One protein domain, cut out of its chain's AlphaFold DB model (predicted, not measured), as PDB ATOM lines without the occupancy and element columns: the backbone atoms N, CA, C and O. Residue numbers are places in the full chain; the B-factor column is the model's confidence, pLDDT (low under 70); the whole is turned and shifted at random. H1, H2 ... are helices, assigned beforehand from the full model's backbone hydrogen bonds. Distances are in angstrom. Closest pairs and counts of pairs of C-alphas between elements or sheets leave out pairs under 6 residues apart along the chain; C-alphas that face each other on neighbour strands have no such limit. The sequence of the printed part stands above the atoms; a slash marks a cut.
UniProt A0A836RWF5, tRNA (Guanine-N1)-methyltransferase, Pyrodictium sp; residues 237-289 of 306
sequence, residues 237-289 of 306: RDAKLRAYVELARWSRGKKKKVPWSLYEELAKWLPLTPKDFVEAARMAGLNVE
ATOM      1  N   ARG A 237      27.675 -33.569 -24.786       93.19
ATOM      2  CA  ARG A 237      27.268 -34.824 -24.139       93.19
ATOM      3  C   ARG A 237      28.241 -35.234 -23.034       93.19
ATOM      4  O   ARG A 237      27.785 -35.674 -21.980       93.19
ATOM      5  N   ASP A 238      29.540 -35.101 -23.278       95.00
ATOM      6  CA  ASP A 238      30.594 -35.470 -22.330       95.00
ATOM      7  C   ASP A 238      30.598 -34.501 -21.137       95.00
ATOM      8  O   ASP A 238      30.565 -34.939 -19.985       95.00
ATOM      9  N   ALA A 239      30.494 -33.193 -21.406       95.88
ATOM     10  CA  ALA A 239      30.358 -32.156 -20.383       95.88
ATOM     11  C   ALA A 239      29.111 -32.371 -19.506       95.88
ATOM     12  O   ALA A 239      29.194 -32.337 -18.276       95.88
ATOM     13  N   LYS A 240      27.958 -32.679 -20.119       95.94
ATOM     14  CA  LYS A 240      26.717 -33.007 -19.399       95.94
ATOM     15  C   LYS A 240      26.858 -34.266 -18.541       95.94
ATOM     16  O   LYS A 240      26.383 -34.283 -17.408       95.94
ATOM     17  N   LEU A 241      27.513 -35.313 -19.052       95.06
ATOM     18  CA  LEU A 241      27.790 -36.525 -18.278       95.06
ATOM     19  C   LEU A 241      28.669 -36.210 -17.064       95.06
ATOM     20  O   LEU A 241      28.383 -36.689 -15.967       95.06
ATOM     21  N   ARG A 242      29.703 -35.376 -17.236       96.38
ATOM     22  CA  ARG A 242      30.533 -34.936 -16.114       96.38
ATOM     23  C   ARG A 242      29.716 -34.158 -15.086       96.38
ATOM     24  O   ARG A 242      29.768 -34.491 -13.905       96.38
ATOM     25  N   ALA A 243      28.919 -33.190 -15.530       97.12
ATOM     26  CA  ALA A 243      28.046 -32.416 -14.652       97.12
ATOM     27  C   ALA A 243      27.081 -33.319 -13.865       97.12
ATOM     28  O   ALA A 243      26.943 -33.155 -12.658       97.12
ATOM     29  N   TYR A 244      26.480 -34.324 -14.510       96.06
ATOM     30  CA  TYR A 244      25.626 -35.316 -13.847       96.06
ATOM     31  C   TYR A 244      26.356 -36.028 -12.695       96.06
ATOM     32  O   TYR A 244      25.802 -36.146 -11.602       96.06
ATOM     33  N   VAL A 245      27.603 -36.463 -12.909       95.31
ATOM     34  CA  VAL A 245      28.393 -37.149 -11.873       95.31
ATOM     35  C   VAL A 245      28.717 -36.219 -10.706       95.31
ATOM     36  O   VAL A 245      28.568 -36.623  -9.553       95.31
ATOM     37  N   GLU A 246      29.112 -34.974 -10.975       96.56
ATOM     38  CA  GLU A 246      29.381 -33.998  -9.911       96.56
ATOM     39  C   GLU A 246      28.111 -33.657  -9.117       96.56
ATOM     40  O   GLU A 246      28.143 -33.576  -7.890       96.56
ATOM     41  N   LEU A 247      26.963 -33.553  -9.789       95.88
ATOM     42  CA  LEU A 247      25.663 -33.317  -9.159       95.88
ATOM     43  C   LEU A 247      25.217 -34.492  -8.284       95.88
ATOM     44  O   LEU A 247      24.754 -34.286  -7.159       95.88
ATOM     45  N   ALA A 248      25.389 -35.723  -8.766       93.62
ATOM     46  CA  ALA A 248      25.106 -36.930  -7.996       93.62
ATOM     47  C   ALA A 248      26.005 -37.028  -6.748       93.62
ATOM     48  O   ALA A 248      25.526 -37.341  -5.656       93.62
ATOM     49  N   ARG A 249      27.297 -36.689  -6.875       93.31
ATOM     50  CA  ARG A 249      28.233 -36.618  -5.740       93.31
ATOM     51  C   ARG A 249      27.841 -35.534  -4.740       93.31
ATOM     52  O   ARG A 249      27.811 -35.792  -3.538       93.31
ATOM     53  N   TRP A 250      27.505 -34.340  -5.225       94.12
ATOM     54  CA  TRP A 250      27.103 -33.208  -4.389       94.12
ATOM     55  C   TRP A 250      25.809 -33.482  -3.613       94.12
ATOM     56  O   TRP A 250      25.689 -33.111  -2.439       94.12
ATOM     57  N   SER A 251      24.833 -34.142  -4.245       93.75
ATOM     58  CA  SER A 251      23.551 -34.450  -3.609       93.75
ATOM     59  C   SER A 251      23.665 -35.561  -2.569       93.75
ATOM     60  O   SER A 251      22.849 -35.607  -1.642       93.75
ATOM     61  N   ARG A 252      24.649 -36.462  -2.729       89.81
ATOM     62  CA  ARG A 252      24.792 -37.714  -1.964       89.81
ATOM     63  C   ARG A 252      23.492 -38.536  -1.933       89.81
ATOM     64  O   ARG A 252      23.239 -39.243  -0.962       89.81
ATOM     65  N   GLY A 253      22.619 -38.358  -2.929       83.19
ATOM     66  CA  GLY A 253      21.273 -38.941  -2.978       83.19
ATOM     67  C   GLY A 253      20.273 -38.408  -1.939       83.19
ATOM     68  O   GLY A 253      19.154 -38.904  -1.867       83.19
ATOM     69  N   LYS A 254      20.644 -37.412  -1.122       85.94
ATOM     70  CA  LYS A 254      19.808 -36.890  -0.021       85.94
ATOM     71  C   LYS A 254      19.090 -35.590  -0.368       85.94
ATOM     72  O   LYS A 254      18.076 -35.258   0.239       85.94
ATOM     73  N   LYS A 255      19.625 -34.831  -1.323       89.06
ATOM     74  CA  LYS A 255      19.066 -33.543  -1.747       89.06
ATOM     75  C   LYS A 255      18.140 -33.744  -2.944       89.06
ATOM     76  O   LYS A 255      18.433 -34.557  -3.809       89.06
ATOM     77  N   LYS A 256      17.044 -32.980  -3.000       90.38
ATOM     78  CA  LYS A 256      16.107 -32.948  -4.147       90.38
ATOM     79  C   LYS A 256      16.229 -31.685  -4.995       90.38
ATOM     80  O   LYS A 256      15.625 -31.602  -6.064       90.38
ATOM     81  N   LYS A 257      16.964 -30.694  -4.498       92.75
ATOM     82  CA  LYS A 257      17.157 -29.404  -5.141       92.75
ATOM     83  C   LYS A 257      18.637 -29.055  -5.218       92.75
ATOM     84  O   LYS A 257      19.402 -29.477  -4.348       92.75
ATOM     85  N   VAL A 258      19.019 -28.333  -6.265       94.06
ATOM     86  CA  VAL A 258      20.384 -27.863  -6.504       94.06
ATOM     87  C   VAL A 258      20.390 -26.350  -6.750       94.06
ATOM     88  O   VAL A 258      19.610 -25.890  -7.588       94.06
ATOM     89  N   PRO A 259      21.248 -25.579  -6.056       93.56
ATOM     90  CA  PRO A 259      21.325 -24.134  -6.241       93.56
ATOM     91  C   PRO A 259      21.980 -23.766  -7.577       93.56
ATOM     92  O   PRO A 259      22.868 -24.479  -8.060       93.56
ATOM     93  N   TRP A 260      21.592 -22.617  -8.139       93.31
ATOM     94  CA  TRP A 260      22.185 -22.081  -9.371       93.31
ATOM     95  C   TRP A 260      23.688 -21.802  -9.250       93.31
ATOM     96  O   TRP A 260      24.426 -22.001 -10.209       93.31
ATOM     97  N   SER A 261      24.185 -21.450  -8.064       93.44
ATOM     98  CA  SER A 261      25.623 -21.239  -7.848       93.44
ATOM     99  C   SER A 261      26.471 -22.470  -8.190       93.44
ATOM    100  O   SER A 261      27.621 -22.337  -8.597       93.44
ATOM    101  N   LEU A 262      25.911 -23.686  -8.114       94.81
ATOM    102  CA  LEU A 262      26.632 -24.885  -8.540       94.81
ATOM    103  C   LEU A 262      26.790 -24.957 -10.066       94.81
ATOM    104  O   LEU A 262      27.785 -25.500 -10.542       94.81
ATOM    105  N   TYR A 263      25.854 -24.397 -10.839       95.38
ATOM    106  CA  TYR A 263      26.053 -24.210 -12.278       95.38
ATOM    107  C   TYR A 263      27.230 -23.273 -12.532       95.38
ATOM    108  O   TYR A 263      28.109 -23.619 -13.314       95.38
ATOM    109  N   GLU A 264      27.264 -22.130 -11.850       94.38
ATOM    110  CA  GLU A 264      28.322 -21.129 -12.009       94.38
ATOM    111  C   GLU A 264      29.698 -21.722 -11.683       94.38
ATOM    112  O   GLU A 264      30.640 -21.541 -12.450       94.38
ATOM    113  N   GLU A 265      29.809 -22.512 -10.610       95.88
ATOM    114  CA  GLU A 265      31.051 -23.210 -10.262       95.88
ATOM    115  C   GLU A 265      31.474 -24.253 -11.304       95.88
ATOM    116  O   GLU A 265      32.655 -24.353 -11.642       95.88
ATOM    117  N   LEU A 266      30.530 -25.038 -11.834       96.12
ATOM    118  CA  LEU A 266      30.836 -26.023 -12.872       96.12
ATOM    119  C   LEU A 266      31.203 -25.351 -14.200       96.12
ATOM    120  O   LEU A 266      32.142 -25.789 -14.858       96.12
ATOM    121  N   ALA A 267      30.520 -24.271 -14.577       95.50
ATOM    122  CA  ALA A 267      30.737 -23.554 -15.833       95.50
ATOM    123  C   ALA A 267      32.108 -22.859 -15.911       95.50
ATOM    124  O   ALA A 267      32.598 -22.608 -17.009       95.50
ATOM    125  N   LYS A 268      32.771 -22.601 -14.772       95.00
ATOM    126  CA  LYS A 268      34.152 -22.081 -14.743       95.00
ATOM    127  C   LYS A 268      35.164 -23.021 -15.403       95.00
ATOM    128  O   LYS A 268      36.215 -22.565 -15.839       95.00
ATOM    129  N   TRP A 269      34.892 -24.326 -15.430       94.25
ATOM    130  CA  TRP A 269      35.849 -25.324 -15.920       94.25
ATOM    131  C   TRP A 269      35.222 -26.428 -16.777       94.25
ATOM    132  O   TRP A 269      35.949 -27.204 -17.382       94.25
ATOM    133  N   LEU A 270      33.900 -26.524 -16.883       94.81
ATOM    134  CA  LEU A 270      33.227 -27.354 -17.878       94.81
ATOM    135  C   LEU A 270      32.596 -26.448 -18.934       94.81
ATOM    136  O   LEU A 270      31.927 -25.485 -18.561       94.81
ATOM    137  N   PRO A 271      32.718 -26.771 -20.235       93.81
ATOM    138  CA  PRO A 271      31.997 -26.090 -21.306       93.81
ATOM    139  C   PRO A 271      30.505 -26.465 -21.251       93.81
ATOM    140  O   PRO A 271      29.994 -27.232 -22.066       93.81
ATOM    141  N   LEU A 272      29.814 -25.966 -20.226       93.94
ATOM    142  CA  LEU A 272      28.456 -26.342 -19.862       93.94
ATOM    143  C   LEU A 272      27.504 -25.176 -20.117       93.94
ATOM    144  O   LEU A 272      27.638 -24.096 -19.535       93.94
ATOM    145  N   THR A 273      26.486 -25.402 -20.945       93.75
ATOM    146  CA  THR A 273      25.418 -24.415 -21.091       93.75
ATOM    147  C   THR A 273      24.428 -24.514 -19.924       93.75
ATOM    148  O   THR A 273      24.286 -25.580 -19.314       93.75
ATOM    149  N   PRO A 274      23.655 -23.449 -19.644       93.88
ATOM    150  CA  PRO A 274      22.586 -23.500 -18.647       93.88
ATOM    151  C   PRO A 274      21.590 -24.651 -18.884       93.88
ATOM    152  O   PRO A 274      21.110 -25.291 -17.951       93.88
ATOM    153  N   LYS A 275      21.306 -24.957 -20.158       92.44
ATOM    154  CA  LYS A 275      20.414 -26.052 -20.553       92.44
ATOM    155  C   LYS A 275      21.002 -27.421 -20.207       92.44
ATOM    156  O   LYS A 275      20.274 -28.278 -19.707       92.44
ATOM    157  N   ASP A 276      22.294 -27.623 -20.462       94.50
ATOM    158  CA  ASP A 276      22.975 -28.884 -20.161       94.50
ATOM    159  C   ASP A 276      22.998 -29.155 -18.655       94.50
ATOM    160  O   ASP A 276      22.774 -30.289 -18.235       94.50
ATOM    161  N   PHE A 277      23.186 -28.113 -17.837       95.75
ATOM    162  CA  PHE A 277      23.130 -28.213 -16.379       95.75
ATOM    163  C   PHE A 277      21.756 -28.659 -15.870       95.75
ATOM    164  O   PHE A 277      21.667 -29.600 -15.083       95.75
ATOM    165  N   VAL A 278      20.676 -28.033 -16.351       94.38
ATOM    166  CA  VAL A 278      19.302 -28.423 -15.985       94.38
ATOM    167  C   VAL A 278      19.028 -29.875 -16.382       94.38
ATOM    168  O   VAL A 278      18.412 -30.631 -15.629       94.38
ATOM    169  N   GLU A 279      19.500 -30.295 -17.557       94.44
ATOM    170  CA  GLU A 279      19.331 -31.672 -18.003       94.44
ATOM    171  C   GLU A 279      20.148 -32.660 -17.155       94.44
ATOM    172  O   GLU A 279      19.615 -33.702 -16.772       94.44
ATOM    173  N   ALA A 280      21.390 -32.320 -16.801       96.12
ATOM    174  CA  ALA A 280      22.231 -33.104 -15.898       96.12
ATOM    175  C   ALA A 280      21.614 -33.231 -14.494       96.12
ATOM    176  O   ALA A 280      21.596 -34.323 -13.926       96.12
ATOM    177  N   ALA A 281      21.046 -32.147 -13.958       95.44
ATOM    178  CA  ALA A 281      20.324 -32.151 -12.686       95.44
ATOM    179  C   ALA A 281      19.117 -33.091 -12.742       95.44
ATOM    180  O   ALA A 281      18.956 -33.939 -11.865       95.44
ATOM    181  N   ARG A 282      18.333 -33.031 -13.825       93.62
ATOM    182  CA  ARG A 282      17.209 -33.948 -14.049       93.62
ATOM    183  C   ARG A 282      17.662 -35.407 -14.130       93.62
ATOM    184  O   ARG A 282      17.004 -36.267 -13.553       93.62
ATOM    185  N   MET A 283      18.776 -35.692 -14.811       93.88
ATOM    186  CA  MET A 283      19.370 -37.036 -14.852       93.88
ATOM    187  C   MET A 283      19.769 -37.528 -13.453       93.88
ATOM    188  O   MET A 283      19.627 -38.711 -13.165       93.88
ATOM    189  N   ALA A 284      20.216 -36.624 -12.578       93.38
ATOM    190  CA  ALA A 284      20.554 -36.911 -11.184       93.38
ATOM    191  C   ALA A 284      19.340 -36.923 -10.228       93.38
ATOM    192  O   ALA A 284      19.523 -37.098  -9.025       93.38
ATOM    193  N   GLY A 285      18.111 -36.722 -10.723       93.06
ATOM    194  CA  GLY A 285      16.903 -36.658  -9.890       93.06
ATOM    195  C   GLY A 285      16.758 -35.364  -9.075       93.06
ATOM    196  O   GLY A 285      16.063 -35.352  -8.059       93.06
ATOM    197  N   LEU A 286      17.412 -34.281  -9.499       94.19
ATOM    198  CA  LEU A 286      17.430 -32.978  -8.833       94.19
ATOM    199  C   LEU A 286      16.599 -31.943  -9.601       94.19
ATOM    200  O   LEU A 286      16.569 -31.937 -10.832       94.19
ATOM    201  N   ASN A 287      15.981 -31.018  -8.868       92.12
ATOM    202  CA  ASN A 287      15.364 -29.811  -9.419       92.12
ATOM    203  C   ASN A 287      16.285 -28.604  -9.219       92.12
ATOM    204  O   ASN A 287      16.850 -28.432  -8.143       92.12
ATOM    205  N   VAL A 288      16.423 -27.750 -10.228       91.94
ATOM    206  CA  VAL A 288      17.244 -26.538 -10.117       91.94
ATOM    207  C   VAL A 288      16.459 -25.443  -9.398       91.94
ATOM    208  O   VAL A 288      15.302 -25.187  -9.734       91.94
ATOM    209  N   GLU A 289      17.079 -24.817  -8.404       88.88
ATOM    210  CA  GLU A 289      16.547 -23.638  -7.723       88.88
ATOM    211  C   GLU A 289      16.809 -22.407  -8.592       88.88
ATOM    212  O   GLU A 289      17.937 -22.197  -9.028       88.88
TER     213      GLU A 289
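Overview. This is residues 237 to 289 of the 306 residues of the protein "tRNA (Guanine-N1)-methyltransferase" of Pyrodictium sp (UniProt A0A836RWF5). Three helices make a small, compact, rounded body: the longest, H1, is crossed near its middle by H3, and the short H2 sits near both, the three centres making a triangle. The link from H1 to H2 loops out past the last residue of H1, and in it residues 257 to 258 pair in parallel, as strands do, with residues 287 to 288 of the closing stretch after H3. The printed part has 53 residues with three named helices, in the order H1, H2, H3, and no named strand; the class is all helix. The radius of gyration of the C-alphas is 9.5 A, and the C-alphas span 27 by 19 by 16 A along their three main axes.

Along the chain. Find C-alpha 237 at (27.268, -34.824, -24.139); from there H1, residues 237 to 251, runs 20.9 A to C-alpha 251 at (23.551, -34.450, -3.609), with z rising along the way. Next look at residues 274 to 283, which are H3, 14.4 A from first to last C-alpha; it ends at C-alpha 283 at (19.370, -37.036, -14.852). Between these two in the chain is H2, residues 260 to 267, which measures 10.8 A from first to last C-alpha.

Arrangement. Start at H1 and look at Tyr 244: H1 and H3 touch, and their closest C-alphas are those of Tyr 244 and Ala 280, 4.5 A apart. These two helices run the same way at a steep tilt of 59 degrees. Now move to Ala 243, where H1 and H2 are close but not clearly touching; their closest C-alphas are those of Ala 243 and Leu 266, 7.2 A apart. H1 and H2 run opposite ways at a steep tilt of 46 degrees. H2 and H3 are also close but not clearly touching, and their closest C-alphas, those of Tyr 263 and Phe 277, are 6.4 A apart. Their lines are about perpendicular, at 74 degrees. In the backbones of H1, H2 and H3, every O i to N i+4 pair is within hydrogen-bond range.

Size, cuts and confidence. The two C-alphas farthest apart are those of Lys 254, in the link from H1 to H2, and Pro 271, in the link from H2 to H3, at 26.8 A. From Arg 237 to Glu 289, the first and last printed C-alphas, you will find 22.6 A. Both links are short, with 8 residues between H1 and H2 and 6 between H2 and H3. The printed part has no cut. The mean pLDDT of the printed part of this model is 93.7, and no printed residue is under 70.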